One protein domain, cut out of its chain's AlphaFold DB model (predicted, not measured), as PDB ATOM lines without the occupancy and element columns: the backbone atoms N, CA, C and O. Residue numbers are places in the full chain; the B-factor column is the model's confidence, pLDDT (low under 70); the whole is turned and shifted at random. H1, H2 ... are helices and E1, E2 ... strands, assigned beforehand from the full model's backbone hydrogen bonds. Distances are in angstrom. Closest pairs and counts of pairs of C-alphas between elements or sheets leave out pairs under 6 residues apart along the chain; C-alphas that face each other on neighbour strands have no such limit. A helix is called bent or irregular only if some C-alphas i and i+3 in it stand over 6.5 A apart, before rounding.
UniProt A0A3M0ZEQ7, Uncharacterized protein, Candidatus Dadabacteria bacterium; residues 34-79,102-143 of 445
ATOM      1  N   LEU A  34     -16.861  10.159  13.176       76.38
ATOM      2  CA  LEU A  34     -17.748  11.282  12.890       76.38
ATOM      3  C   LEU A  34     -19.213  10.852  12.998       76.38
ATOM      4  O   LEU A  34     -19.645   9.911  12.325       76.38
ATOM      5  N   THR A  35     -20.012  11.591  13.771       79.94
ATOM      6  CA  THR A  35     -21.478  11.489  13.697       79.94
ATOM      7  C   THR A  35     -22.000  12.491  12.684       79.94
ATOM      8  O   THR A  35     -21.862  13.698  12.864       79.94
ATOM      9  N   CYS A  36     -22.630  11.993  11.622       83.62
ATOM     10  CA  CYS A  36     -23.141  12.811  10.530       83.62
ATOM     11  C   CYS A  36     -24.668  12.938  10.560       83.62
ATOM     12  O   CYS A  36     -25.401  11.954  10.450       83.62
ATOM     13  N   TYR A  37     -25.155  14.175  10.595       84.75
ATOM     14  CA  TYR A  37     -26.570  14.527  10.543       84.75
ATOM     15  C   TYR A  37     -26.962  14.992   9.146       84.75
ATOM     16  O   TYR A  37     -26.258  15.778   8.515       84.75
ATOM     17  N   LYS A  38     -28.127  14.557   8.657       86.00
ATOM     18  CA  LYS A  38     -28.693  15.103   7.417       86.00
ATOM     19  C   LYS A  38     -29.076  16.560   7.632       86.00
ATOM     20  O   LYS A  38     -29.912  16.857   8.481       86.00
ATOM     21  N   VAL A  39     -28.535  17.448   6.807       81.88
ATOM     22  CA  VAL A  39     -28.878  18.872   6.861       81.88
ATOM     23  C   VAL A  39     -29.903  19.244   5.802       81.88
ATOM     24  O   VAL A  39     -29.834  18.825   4.642       81.88
ATOM     25  N   LYS A  40     -30.872  20.066   6.206       78.81
ATOM     26  CA  LYS A  40     -31.798  20.730   5.292       78.81
ATOM     27  C   LYS A  40     -31.271  22.131   5.012       78.81
ATOM     28  O   LYS A  40     -31.662  23.095   5.655       78.81
ATOM     29  N   ASP A  41     -30.385  22.218   4.035       75.94
ATOM     30  CA  ASP A  41     -29.809  23.486   3.606       75.94
ATOM     31  C   ASP A  41     -30.721  24.185   2.575       75.94
ATOM     32  O   ASP A  41     -31.318  23.551   1.692       75.94
ATOM     33  N   ALA A  42     -30.891  25.499   2.697       70.38
ATOM     34  CA  ALA A  42     -31.623  26.318   1.735       70.38
ATOM     35  C   ALA A  42     -30.732  26.727   0.550       70.38
ATOM     36  O   ALA A  42     -31.228  26.764  -0.583       70.38
ATOM     37  N   GLN A  43     -29.435  26.925   0.794       72.94
ATOM     38  CA  GLN A  43     -28.447  27.428  -0.152       72.94
ATOM     39  C   GLN A  43     -27.974  26.326  -1.106       72.94
ATOM     40  O   GLN A  43     -27.969  25.138  -0.783       72.94
ATOM     41  N   LYS A  44     -27.650  26.695  -2.349       72.88
ATOM     42  CA  LYS A  44     -27.099  25.775  -3.358       72.88
ATOM     43  C   LYS A  44     -25.704  26.250  -3.724       72.88
ATOM     44  O   LYS A  44     -25.573  27.330  -4.286       72.88
ATOM     45  N   PHE A  45     -24.706  25.404  -3.505       72.69
ATOM     46  CA  PHE A  45     -23.354  25.654  -3.971       72.69
ATOM     47  C   PHE A  45     -23.103  24.935  -5.305       72.69
ATOM     48  O   PHE A  45     -23.512  23.785  -5.520       72.69
ATOM     49  N   LYS A  46     -22.454  25.637  -6.232       70.56
ATOM     50  CA  LYS A  46     -21.957  25.091  -7.497       70.56
ATOM     51  C   LYS A  46     -20.546  25.627  -7.689       70.56
ATOM     52  O   LYS A  46     -20.388  26.804  -7.977       70.56
ATOM     53  N   GLY A  47     -19.555  24.760  -7.543       68.88
ATOM     54  CA  GLY A  47     -18.148  25.120  -7.684       68.88
ATOM     55  C   GLY A  47     -17.333  23.962  -8.243       68.88
ATOM     56  O   GLY A  47     -17.745  22.797  -8.150       68.88
ATOM     57  N   ILE A  48     -16.205  24.304  -8.856       70.94
ATOM     58  CA  ILE A  48     -15.149  23.361  -9.224       70.94
ATOM     59  C   ILE A  48     -14.158  23.351  -8.059       70.94
ATOM     60  O   ILE A  48     -13.782  24.416  -7.582       70.94
ATOM     61  N   VAL A  49     -13.788  22.167  -7.582       66.75
ATOM     62  CA  VAL A  49     -12.823  21.983  -6.493       66.75
ATOM     63  C   VAL A  49     -11.713  21.067  -6.981       66.75
ATOM     64  O   VAL A  49     -11.988  19.987  -7.514       66.75
ATOM     65  N   THR A  50     -10.472  21.499  -6.792       65.31
ATOM     66  CA  THR A  50      -9.277  20.677  -6.994       65.31
ATOM     67  C   THR A  50      -8.924  20.019  -5.660       65.31
ATOM     68  O   THR A  50      -9.023  20.652  -4.612       65.31
ATOM     69  N   LEU A  51      -8.630  18.719  -5.676       64.31
ATOM     70  CA  LEU A  51      -8.348  17.933  -4.472       64.31
ATOM     71  C   LEU A  51      -6.857  17.581  -4.438       64.31
ATOM     72  O   LEU A  51      -6.498  16.419  -4.603       64.31
ATOM     73  N   ASP A  52      -6.009  18.590  -4.252       57.31
ATOM     74  CA  ASP A  52      -4.551  18.471  -4.428       57.31
ATOM     75  C   ASP A  52      -3.919  17.453  -3.461       57.31
ATOM     76  O   ASP A  52      -3.077  16.653  -3.859       57.31
ATOM     77  N   ALA A  53      -4.402  17.376  -2.215       49.72
ATOM     78  CA  ALA A  53      -3.894  16.428  -1.215       49.72
ATOM     79  C   ALA A  53      -4.235  14.948  -1.506       49.72
ATOM     80  O   ALA A  53      -3.544  14.055  -1.028       49.72
ATOM     81  N   LEU A  54      -5.283  14.668  -2.294       51.06
ATOM     82  CA  LEU A  54      -5.733  13.298  -2.606       51.06
ATOM     83  C   LEU A  54      -5.242  12.797  -3.971       51.06
ATOM     84  O   LEU A  54      -5.361  11.606  -4.262       51.06
ATOM     85  N   GLN A  55      -4.706  13.688  -4.808       54.25
ATOM     86  CA  GLN A  55      -4.170  13.337  -6.124       54.25
ATOM     87  C   GLN A  55      -2.961  12.401  -6.019       54.25
ATOM     88  O   GLN A  55      -2.872  11.468  -6.807       54.25
ATOM     89  N   ASN A  56      -2.102  12.590  -5.010       51.53
ATOM     90  CA  ASN A  56      -0.885  11.791  -4.821       51.53
ATOM     91  C   ASN A  56      -1.119  10.438  -4.131       51.53
ATOM     92  O   ASN A  56      -0.283   9.550  -4.250       51.53
ATOM     93  N   GLN A  57      -2.220  10.285  -3.387       53.44
ATOM     94  CA  GLN A  57      -2.485   9.075  -2.599       53.44
ATOM     95  C   GLN A  57      -3.367   8.063  -3.346       53.44
ATOM     96  O   GLN A  57      -3.185   6.866  -3.178       53.44
ATOM     97  N   PHE A  58      -4.298   8.531  -4.190       56.69
ATOM     98  CA  PHE A  58      -5.305   7.674  -4.838       56.69
ATOM     99  C   PHE A  58      -5.412   7.861  -6.366       56.69
ATOM    100  O   PHE A  58      -6.423   7.458  -6.951       56.69
ATOM    101  N   ASP A  59      -4.430   8.503  -7.014       56.56
ATOM    102  CA  ASP A  59      -4.372   8.727  -8.475       56.56
ATOM    103  C   ASP A  59      -5.678   9.305  -9.072       56.56
ATOM    104  O   ASP A  59      -6.197   8.862 -10.103       56.56
ATOM    105  N   LEU A  60      -6.271  10.305  -8.409       59.19
ATOM    106  CA  LEU A  60      -7.533  10.911  -8.852       59.19
ATOM    107  C   LEU A  60      -7.303  11.921  -9.999       59.19
ATOM    108  O   LEU A  60      -6.670  12.953  -9.778       59.19
ATOM    109  N   PRO A  61      -7.863  11.721 -11.212       56.06
ATOM    110  CA  PRO A  61      -7.632  12.644 -12.321       56.06
ATOM    111  C   PRO A  61      -8.521  13.899 -12.240       56.06
ATOM    112  O   PRO A  61      -9.750  13.823 -12.324       56.06
ATOM    113  N   GLY A  62      -7.887  15.074 -12.184       65.00
ATOM    114  CA  GLY A  62      -8.503  16.380 -12.454       65.00
ATOM    115  C   GLY A  62      -9.435  16.942 -11.368       65.00
ATOM    116  O   GLY A  62      -9.520  16.449 -10.249       65.00
ATOM    117  N   SER A  63     -10.132  18.034 -11.700       70.25
ATOM    118  CA  SER A  63     -11.007  18.765 -10.772       70.25
ATOM    119  C   SER A  63     -12.393  18.114 -10.605       70.25
ATOM    120  O   SER A  63     -13.027  17.724 -11.592       70.25
ATOM    121  N   CYS A  64     -12.924  18.086  -9.382       73.50
ATOM    122  CA  CYS A  64     -14.272  17.612  -9.060       73.50
ATOM    123  C   CYS A  64     -15.302  18.753  -9.075       73.50
ATOM    124  O   CYS A  64     -14.990  19.908  -8.798       73.50
ATOM    125  N   LYS A  65     -16.574  18.442  -9.351       78.75
ATOM    126  CA  LYS A  65     -17.679  19.416  -9.262       78.75
ATOM    127  C   LYS A  65     -18.522  19.172  -8.018       78.75
ATOM    128  O   LYS A  65     -19.073  18.077  -7.870       78.75
ATOM    129  N   ILE A  66     -18.711  20.195  -7.182       79.25
ATOM    130  CA  ILE A  66     -19.739  20.176  -6.134       79.25
ATOM    131  C   ILE A  66     -21.098  20.437  -6.783       79.25
ATOM    132  O   ILE A  66     -21.289  21.423  -7.499       79.25
ATOM    133  N   VAL A  67     -22.057  19.540  -6.545       66.06
ATOM    134  CA  VAL A  67     -23.385  19.616  -7.162       66.06
ATOM    135  C   VAL A  67     -24.466  19.711  -6.089       66.06
ATOM    136  O   VAL A  67     -25.063  18.708  -5.691       66.06
ATOM    137  N   GLY A  68     -24.784  20.940  -5.679       76.00
ATOM    138  CA  GLY A  68     -26.010  21.249  -4.951       76.00
ATOM    139  C   GLY A  68     -25.797  21.702  -3.510       76.00
ATOM    140  O   GLY A  68     -24.940  22.520  -3.217       76.00
ATOM    141  N   LYS A  69     -26.688  21.253  -2.630       82.38
ATOM    142  CA  LYS A  69     -26.787  21.720  -1.240       82.38
ATOM    143  C   LYS A  69     -25.884  20.902  -0.323       82.38
ATOM    144  O   LYS A  69     -25.606  19.744  -0.665       82.38
ATOM    145  N   ALA A  70     -25.533  21.446   0.842       82.06
ATOM    146  CA  ALA A  70     -24.943  20.643   1.909       82.06
ATOM    147  C   ALA A  70     -25.830  19.418   2.196       82.06
ATOM    148  O   ALA A  70     -27.063  19.475   2.107       82.06
ATOM    149  N   LYS A  71     -25.195  18.273   2.446       85.81
ATOM    150  CA  LYS A  71     -25.873  16.983   2.638       85.81
ATOM    151  C   LYS A  71     -25.757  16.478   4.052       85.81
ATOM    152  O   LYS A  71     -26.761  16.011   4.589       85.81
ATOM    153  N   LEU A  72     -24.564  16.576   4.622       87.19
ATOM    154  CA  LEU A  72     -24.299  16.145   5.981       87.19
ATOM    155  C   LEU A  72     -23.590  17.257   6.743       87.19
ATOM    156  O   LEU A  72     -22.801  17.999   6.160       87.19
ATOM    157  N   PHE A  73     -23.886  17.343   8.028       85.31
ATOM    158  CA  PHE A  73     -23.073  18.037   9.010       85.31
ATOM    159  C   PHE A  73     -22.518  16.979   9.949       85.31
ATOM    160  O   PHE A  73     -23.295  16.234  10.546       85.31
ATOM    161  N   CYS A  74     -21.201  16.853   9.996       83.38
ATOM    162  CA  CYS A  74     -20.508  15.806  10.724       83.38
ATOM    163  C   CYS A  74     -19.703  16.432  11.855       83.38
ATOM    164  O   CYS A  74     -18.944  17.367  11.615       83.38
ATOM    165  N   VAL A  75     -19.870  15.907  13.061       80.19
ATOM    166  CA  VAL A  75     -19.137  16.346  14.253       80.19
ATOM    167  C   VAL A  75     -18.293  15.189  14.786       80.19
ATOM    168  O   VAL A  75     -18.723  14.034  14.646       80.19
ATOM    169  N   PRO A  76     -17.120  15.466  15.380       73.81
ATOM    170  CA  PRO A  76     -16.348  14.459  16.101       73.81
ATOM    171  C   PRO A  76     -17.212  13.757  17.152       73.81
ATOM    172  O   PRO A  76     -18.034  14.388  17.819       73.81
ATOM    173  N   THR A  77     -17.074  12.439  17.270       63.72
ATOM    174  CA  THR A  77     -17.789  11.651  18.279       63.72
ATOM    175  C   THR A  77     -16.899  10.570  18.866       63.72
ATOM    176  O   THR A  77     -16.021  10.037  18.190       63.72
ATOM    177  N   VAL A  78     -17.163  10.224  20.120       60.03
ATOM    178  CA  VAL A  78     -16.544   9.081  20.789       60.03
ATOM    179  C   VAL A  78     -17.459   7.881  20.586       60.03
ATOM    180  O   VAL A  78     -18.680   7.995  20.726       60.03
ATOM    181  N   LYS A  79     -16.890   6.725  20.245       58.47
ATOM    182  CA  LYS A  79     -17.634   5.467  20.171       58.47
ATOM    183  C   LYS A  79     -17.212   4.561  21.319       58.47
ATOM    184  O   LYS A  79     -16.047   4.197  21.409       58.47
ATOM    185  N   VAL A 102      -9.643  18.285  14.022       64.94
ATOM    186  CA  VAL A 102     -10.279  19.424  14.706       64.94
ATOM    187  C   VAL A 102     -10.686  20.475  13.669       64.94
ATOM    188  O   VAL A 102      -9.900  21.375  13.372       64.94
ATOM    189  N   PRO A 103     -11.841  20.323  12.980       65.94
ATOM    190  CA  PRO A 103     -13.105  20.932  13.449       65.94
ATOM    191  C   PRO A 103     -14.401  20.225  12.950       65.94
ATOM    192  O   PRO A 103     -14.352  19.233  12.217       65.94
ATOM    193  N   ASP A 104     -15.584  20.770  13.289       79.94
ATOM    194  CA  ASP A 104     -16.877  20.385  12.687       79.94
ATOM    195  C   ASP A 104     -16.795  20.392  11.150       79.94
ATOM    196  O   ASP A 104     -16.045  21.171  10.563       79.94
ATOM    197  N   ARG A 105     -17.576  19.552  10.460       82.88
ATOM    198  CA  ARG A 105     -17.511  19.430   8.995       82.88
ATOM    199  C   ARG A 105     -18.860  19.575   8.314       82.88
ATOM    200  O   ARG A 105     -19.858  18.999   8.742       82.88
ATOM    201  N   ILE A 106     -18.877  20.262   7.173       82.31
ATOM    202  CA  ILE A 106     -20.014  20.264   6.243       82.31
ATOM    203  C   ILE A 106     -19.632  19.469   4.998       82.31
ATOM    204  O   ILE A 106     -18.592  19.694   4.383       82.31
ATOM    205  N   CYS A 107     -20.495  18.530   4.616       86.12
ATOM    206  CA  CYS A 107     -20.243  17.616   3.515       86.12
ATOM    207  C   CYS A 107     -21.163  17.860   2.319       86.12
ATOM    208  O   CYS A 107     -22.389  17.979   2.449       86.12
ATOM    209  N   TYR A 108     -20.579  17.826   1.125       86.62
ATOM    210  CA  TYR A 108     -21.231  18.069  -0.154       86.62
ATOM    211  C   TYR A 108     -21.118  16.858  -1.072       86.62
ATOM    212  O   TYR A 108     -20.127  16.133  -1.062       86.62
ATOM    213  N   LYS A 109     -22.128  16.662  -1.927       86.31
ATOM    214  CA  LYS A 109     -22.047  15.656  -2.990       86.31
ATOM    215  C   LYS A 109     -21.137  16.164  -4.106       86.31
ATOM    216  O   LYS A 109     -21.387  17.240  -4.659       86.31
ATOM    217  N   VAL A 110     -20.164  15.347  -4.489       83.56
ATOM    218  CA  VAL A 110     -19.245  15.645  -5.591       83.56
ATOM    219  C   VAL A 110     -19.457  14.709  -6.775       83.56
ATOM    220  O   VAL A 110     -19.959  13.589  -6.647       83.56
ATOM    221  N   LYS A 111     -19.118  15.205  -7.963       82.88
ATOM    222  CA  LYS A 111     -18.978  14.413  -9.183       82.88
ATOM    223  C   LYS A 111     -17.566  14.610  -9.720       82.88
ATOM    224  O   LYS A 111     -17.241  15.712 -10.160       82.88
ATOM    225  N   CYS A 112     -16.775  13.547  -9.694       77.12
ATOM    226  CA  CYS A 112     -15.415  13.515 -10.224       77.12
ATOM    227  C   CYS A 112     -15.350  12.647 -11.498       77.12
ATOM    228  O   CYS A 112     -16.256  11.822 -11.711       77.12
ATOM    229  N   PRO A 113     -14.326  12.830 -12.353       73.94
ATOM    230  CA  PRO A 113     -14.020  11.922 -13.461       73.94
ATOM    231  C   PRO A 113     -13.817  10.469 -12.998       73.94
ATOM    232  O   PRO A 113     -13.683  10.198 -11.805       73.94
ATOM    233  N   ALA A 114     -13.866   9.518 -13.936       65.81
ATOM    234  CA  ALA A 114     -13.667   8.109 -13.608       65.81
ATOM    235  C   ALA A 114     -12.224   7.887 -13.103       65.81
ATOM    236  O   ALA A 114     -11.297   8.344 -13.769       65.81
ATOM    237  N   PRO A 115     -12.029   7.208 -11.962       62.91
ATOM    238  CA  PRO A 115     -10.697   6.928 -11.429       62.91
ATOM    239  C   PRO A 115      -9.976   5.903 -12.310       62.91
ATOM    240  O   PRO A 115     -10.614   4.968 -12.803       62.91
ATOM    241  N   GLN A 116      -8.656   6.023 -12.449       59.31
ATOM    242  CA  GLN A 116      -7.802   4.928 -12.912       59.31
ATOM    243  C   GLN A 116      -7.247   4.224 -11.668       59.31
ATOM    244  O   GLN A 116      -6.190   4.582 -11.179       59.31
ATOM    245  N   ALA A 117      -8.001   3.292 -11.078       58.44
ATOM    246  CA  ALA A 117      -7.631   2.734  -9.773       58.44
ATOM    247  C   ALA A 117      -6.659   1.544  -9.886       58.44
ATOM    248  O   ALA A 117      -7.004   0.516 -10.473       58.44
ATOM    249  N   THR A 118      -5.499   1.653  -9.237       60.62
ATOM    250  CA  THR A 118      -4.754   0.521  -8.662       60.62
ATOM    251  C   THR A 118      -5.442   0.084  -7.360       60.62
ATOM    252  O   THR A 118      -6.194   0.842  -6.746       60.62
ATOM    253  N   SER A 119      -5.302  -1.187  -6.979       66.88
ATOM    254  CA  SER A 119      -5.922  -1.707  -5.755       66.88
ATOM    255  C   SER A 119      -5.044  -1.411  -4.537       66.88
ATOM    256  O   SER A 119      -3.843  -1.655  -4.600       66.88
ATOM    257  N   GLU A 120      -5.640  -0.957  -3.432       73.19
ATOM    258  CA  GLU A 120      -4.923  -0.586  -2.202       73.19
ATOM    259  C   GLU A 120      -5.486  -1.329  -0.981       73.19
ATOM    260  O   GLU A 120      -6.698  -1.540  -0.869       73.19
ATOM    261  N   LEU A 121      -4.606  -1.752  -0.070       78.06
ATOM    262  CA  LEU A 121      -4.975  -2.384   1.197       78.06
ATOM    263  C   LEU A 121      -5.169  -1.304   2.268       78.06
ATOM    264  O   LEU A 121      -4.226  -0.597   2.601       78.06
ATOM    265  N   VAL A 122      -6.374  -1.205   2.830       72.19
ATOM    266  CA  VAL A 122      -6.722  -0.211   3.858       72.19
ATOM    267  C   VAL A 122      -7.199  -0.919   5.121       72.19
ATOM    268  O   VAL A 122      -8.021  -1.833   5.038       72.19
ATOM    269  N   SER A 123      -6.714  -0.483   6.282       65.62
ATOM    270  CA  SER A 123      -7.088  -1.013   7.599       65.62
ATOM    271  C   SER A 123      -7.848   0.028   8.414       65.62
ATOM    272  O   SER A 123      -7.510   1.206   8.371       65.62
ATOM    273  N   ASP A 124      -8.856  -0.410   9.162       63.88
ATOM    274  CA  ASP A 124      -9.462   0.351  10.259       63.88
ATOM    275  C   ASP A 124      -9.610  -0.543  11.499       63.88
ATOM    276  O   ASP A 124      -9.214  -1.711  11.488       63.88
ATOM    277  N   GLN A 125     -10.214  -0.019  12.567       59.72
ATOM    278  CA  GLN A 125     -10.461  -0.766  13.806       59.72
ATOM    279  C   GLN A 125     -11.347  -2.024  13.628       59.72
ATOM    280  O   GLN A 125     -11.525  -2.788  14.576       59.72
ATOM    281  N   PHE A 126     -11.949  -2.244  12.452       62.28
ATOM    282  CA  PHE A 126     -12.737  -3.435  12.114       62.28
ATOM    283  C   PHE A 126     -11.996  -4.392  11.167       62.28
ATOM    284  O   PHE A 126     -12.553  -5.430  10.796       62.28
ATOM    285  N   GLY A 127     -10.750  -4.078  10.803       67.81
ATOM    286  CA  GLY A 127      -9.843  -4.934  10.043       67.81
ATOM    287  C   GLY A 127      -9.419  -4.368   8.687       67.81
ATOM    288  O   GLY A 127      -9.801  -3.273   8.270       67.81
ATOM    289  N   SER A 128      -8.606  -5.151   7.978       73.25
ATOM    290  CA  SER A 128      -8.039  -4.783   6.678       73.25
ATOM    291  C   SER A 128      -8.909  -5.244   5.511       73.25
ATOM    292  O   SER A 128      -9.423  -6.362   5.491       73.25
ATOM    293  N   ARG A 129      -9.040  -4.393   4.494       75.75
ATOM    294  CA  ARG A 129      -9.780  -4.664   3.259       75.75
ATOM    295  C   ARG A 129      -9.018  -4.143   2.052       75.75
ATOM    296  O   ARG A 129      -8.480  -3.040   2.068       75.75
ATOM    297  N   GLN A 130      -9.019  -4.928   0.983       80.19
ATOM    298  CA  GLN A 130      -8.475  -4.503  -0.295       80.19
ATOM    299  C   GLN A 130      -9.557  -3.751  -1.073       80.19
ATOM    300  O   GLN A 130     -10.604  -4.308  -1.413       80.19
ATOM    301  N   LEU A 131      -9.334  -2.462  -1.302       72.25
ATOM    302  CA  LEU A 131     -10.256  -1.582  -2.001       72.25
ATOM    303  C   LEU A 131      -9.845  -1.469  -3.477       72.25
ATOM    304  O   LEU A 131      -8.661  -1.427  -3.820       72.25
ATOM    305  N   ALA A 132     -10.838  -1.453  -4.368       70.62
ATOM    306  CA  ALA A 132     -10.659  -1.268  -5.805       70.62
ATOM    307  C   ALA A 132     -11.773  -0.364  -6.361       70.62
ATOM    308  O   ALA A 132     -12.924  -0.457  -5.932       70.62
ATOM    309  N   GLY A 133     -11.446   0.498  -7.332       65.06
ATOM    310  CA  GLY A 133     -12.427   1.357  -8.014       65.06
ATOM    311  C   GLY A 133     -12.901   2.571  -7.198       65.06
ATOM    312  O   GLY A 133     -14.102   2.779  -7.023       65.06
ATOM    313  N   PHE A 134     -11.970   3.398  -6.714       67.56
ATOM    314  CA  PHE A 134     -12.243   4.536  -5.824       67.56
ATOM    315  C   PHE A 134     -12.923   5.724  -6.506       67.56
ATOM    316  O   PHE A 134     -12.250   6.605  -7.020       67.56
ATOM    317  N   LYS A 135     -14.256   5.822  -6.474       72.25
ATOM    318  CA  LYS A 135     -14.965   7.011  -6.980       72.25
ATOM    319  C   LYS A 135     -15.347   7.973  -5.847       72.25
ATOM    320  O   LYS A 135     -16.275   7.657  -5.097       72.25
ATOM    321  N   PRO A 136     -14.750   9.178  -5.757       72.12
ATOM    322  CA  PRO A 136     -15.163  10.159  -4.760       72.12
ATOM    323  C   PRO A 136     -16.619  10.585  -4.991       72.12
ATOM    324  O   PRO A 136     -17.024  10.907  -6.115       72.12
ATOM    325  N   PHE A 137     -17.424  10.580  -3.926       77.75
ATOM    326  CA  PHE A 137     -18.854  10.910  -3.999       77.75
ATOM    327  C   PHE A 137     -19.313  11.936  -2.954       77.75
ATOM    328  O   PHE A 137     -20.334  12.602  -3.168       77.75
ATOM    329  N   ILE A 138     -18.557  12.105  -1.866       82.94
ATOM    330  CA  ILE A 138     -18.763  13.122  -0.832       82.94
ATOM    331  C   ILE A 138     -17.426  13.802  -0.523       82.94
ATOM    332  O   ILE A 138     -16.403  13.133  -0.447       82.94
ATOM    333  N   LEU A 139     -17.460  15.122  -0.339       82.44
ATOM    334  CA  LEU A 139     -16.354  15.941   0.155       82.44
ATOM    335  C   LEU A 139     -16.800  16.648   1.436       82.44
ATOM    336  O   LEU A 139     -17.849  17.290   1.409       82.44
ATOM    337  N   CYS A 140     -16.023  16.553   2.516       81.81
ATOM    338  CA  CYS A 140     -16.313  17.183   3.807       81.81
ATOM    339  C   CYS A 140     -15.256  18.236   4.153       81.81
ATOM    340  O   CYS A 140     -14.085  17.894   4.311       81.81
ATOM    341  N   THR A 141     -15.667  19.492   4.312       77.69
ATOM    342  CA  THR A 141     -14.776  20.618   4.632       77.69
ATOM    343  C   THR A 141     -14.958  21.068   6.082       77.69
ATOM    344  O   THR A 141     -16.079  20.954   6.586       77.69
ATOM    345  N   PRO A 142     -13.909  21.597   6.737       76.44
ATOM    346  CA  PRO A 142     -14.013  22.326   8.000       76.44
ATOM    347  C   PRO A 142     -15.170  23.332   8.038       76.44
ATOM    348  O   PRO A 142     -15.486  23.966   7.029       76.44
ATOM    349  N   ALA A 143     -15.799  23.473   9.199       68.88
ATOM    350  CA  ALA A 143     -16.906  24.371   9.471       68.88
ATOM    351  C   ALA A 143     -16.756  24.994  10.865       68.88
ATOM    352  O   ALA A 143     -16.310  24.350  11.810       68.88
TER     353      ALA A 143
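AT A GLANCE: This is residues 34 to 79 and 102 to 143 of the 445 residues of an uncharacterized protein of Candidatus Dadabacteria bacterium (UniProt A0A3M0ZEQ7). The domain is an open, flattened arch: a strongly twisted sheet of five strands, built round the long bent strand E3, makes one leg, and the small hairpin of E5 and E6 makes the other. The two legs are joined by residues 112 to 119 and 132 to 137, and the short helix H1 lies off the sheet in the loop between E2 and E3; the end of the hairpin, residues 123 to 128, sticks out free. The printed part has 88 residues, with one named helix and seven named strands in the order E1, E2, H1, E3, E4, E5, E6, E7, and its class is mostly strand. The larger sheet is branched, its neighbour pairs E1 and E3, E2 and E3, E3 and E4, E4 and E7 being antiparallel, as are E5 and E6. The whole is only just compact, close to loose, with a radius of gyration of the C-alphas of 14.5 A and spans of 39 by 35 by 19 A.

IN THESE COORDINATES: E1, residues 34 to 38, begins with C-alpha 34 at (-17.748, 11.282, 12.890) and is 12.8 A long from first to last C-alpha. E2, residues 45 to 49, is 11.4 A long. H1, residues 52 to 58, is 10.8 A long and irregular, but only just: C-alphas 53 and 56 are 6.6 A apart. E3, residues 64 to 77, is the longest strand with 14 residues and 28.2 A, from C-alpha 64 at (-14.272, 17.612, -9.060) to C-alpha 77 at (-17.789, 11.651, 18.279); it bends by 99 degrees at residue 68. E4, residues 105 to 111, is 18.9 A long. E5, residues 120 to 124, measures 13.3 A and E6, residues 127 to 131, 12.5 A. E7, residues 138 to 142, is 13.6 A long and ends with C-alpha 142 at (-14.013, 22.326, 8.000).

HOW THE PARTS SIT: In the branched sheet E3 has three neighbours in staggered pairing. E1, beside residues 71 to 77, and E2, beside residues 64 to 69, lie on one side of E3, and E4, beside residues 64 to 74, lies on the other side. Across E1 and E3, N 37 and O 73 are within hydrogen-bond range at 2.8 A; across E2 and E3, N 49 and O 64 are at 2.8 A. E3 and E4 are antiparallel at 149 degrees, with N 74 and O 105 at 2.8 A and N 65 and O 111 at 2.9 A. E7 is the edge strand on the other side of E4 from E3, antiparallel to E4 at 148 degrees; the C-alphas of Cys 107 and Cys 140 face each other at 4.0 A, and N 108 and O 139 are 2.8 A apart. E5 and E6 form a hairpin, antiparallel at 152 degrees, with N 129 and O 122 at 2.8 A. Both are apart from E4 and from E7. H1 is not on the branched sheet and is apart from E5 and E6. In H1, 1 of 3 O i to N i+4 pairs and 0 of 4 O i to N i+3 pairs are within hydrogen-bond range.

THE WHOLE: The two C-alphas farthest apart, those of Ala 42 and Ser 128, are 39.3 A from each other. Residues 80 to 101 are not printed, and C-alphas 79 and 102 stand 16.7 A apart across this cut, which falls in the link from E3 to E4. Of the links that are printed whole, none is long. The mean pLDDT of the printed part is 71.7; 35 residues are under 70, among them residues 49 to 62, which include H1, residues 114 to 119 and residues 123 to 127.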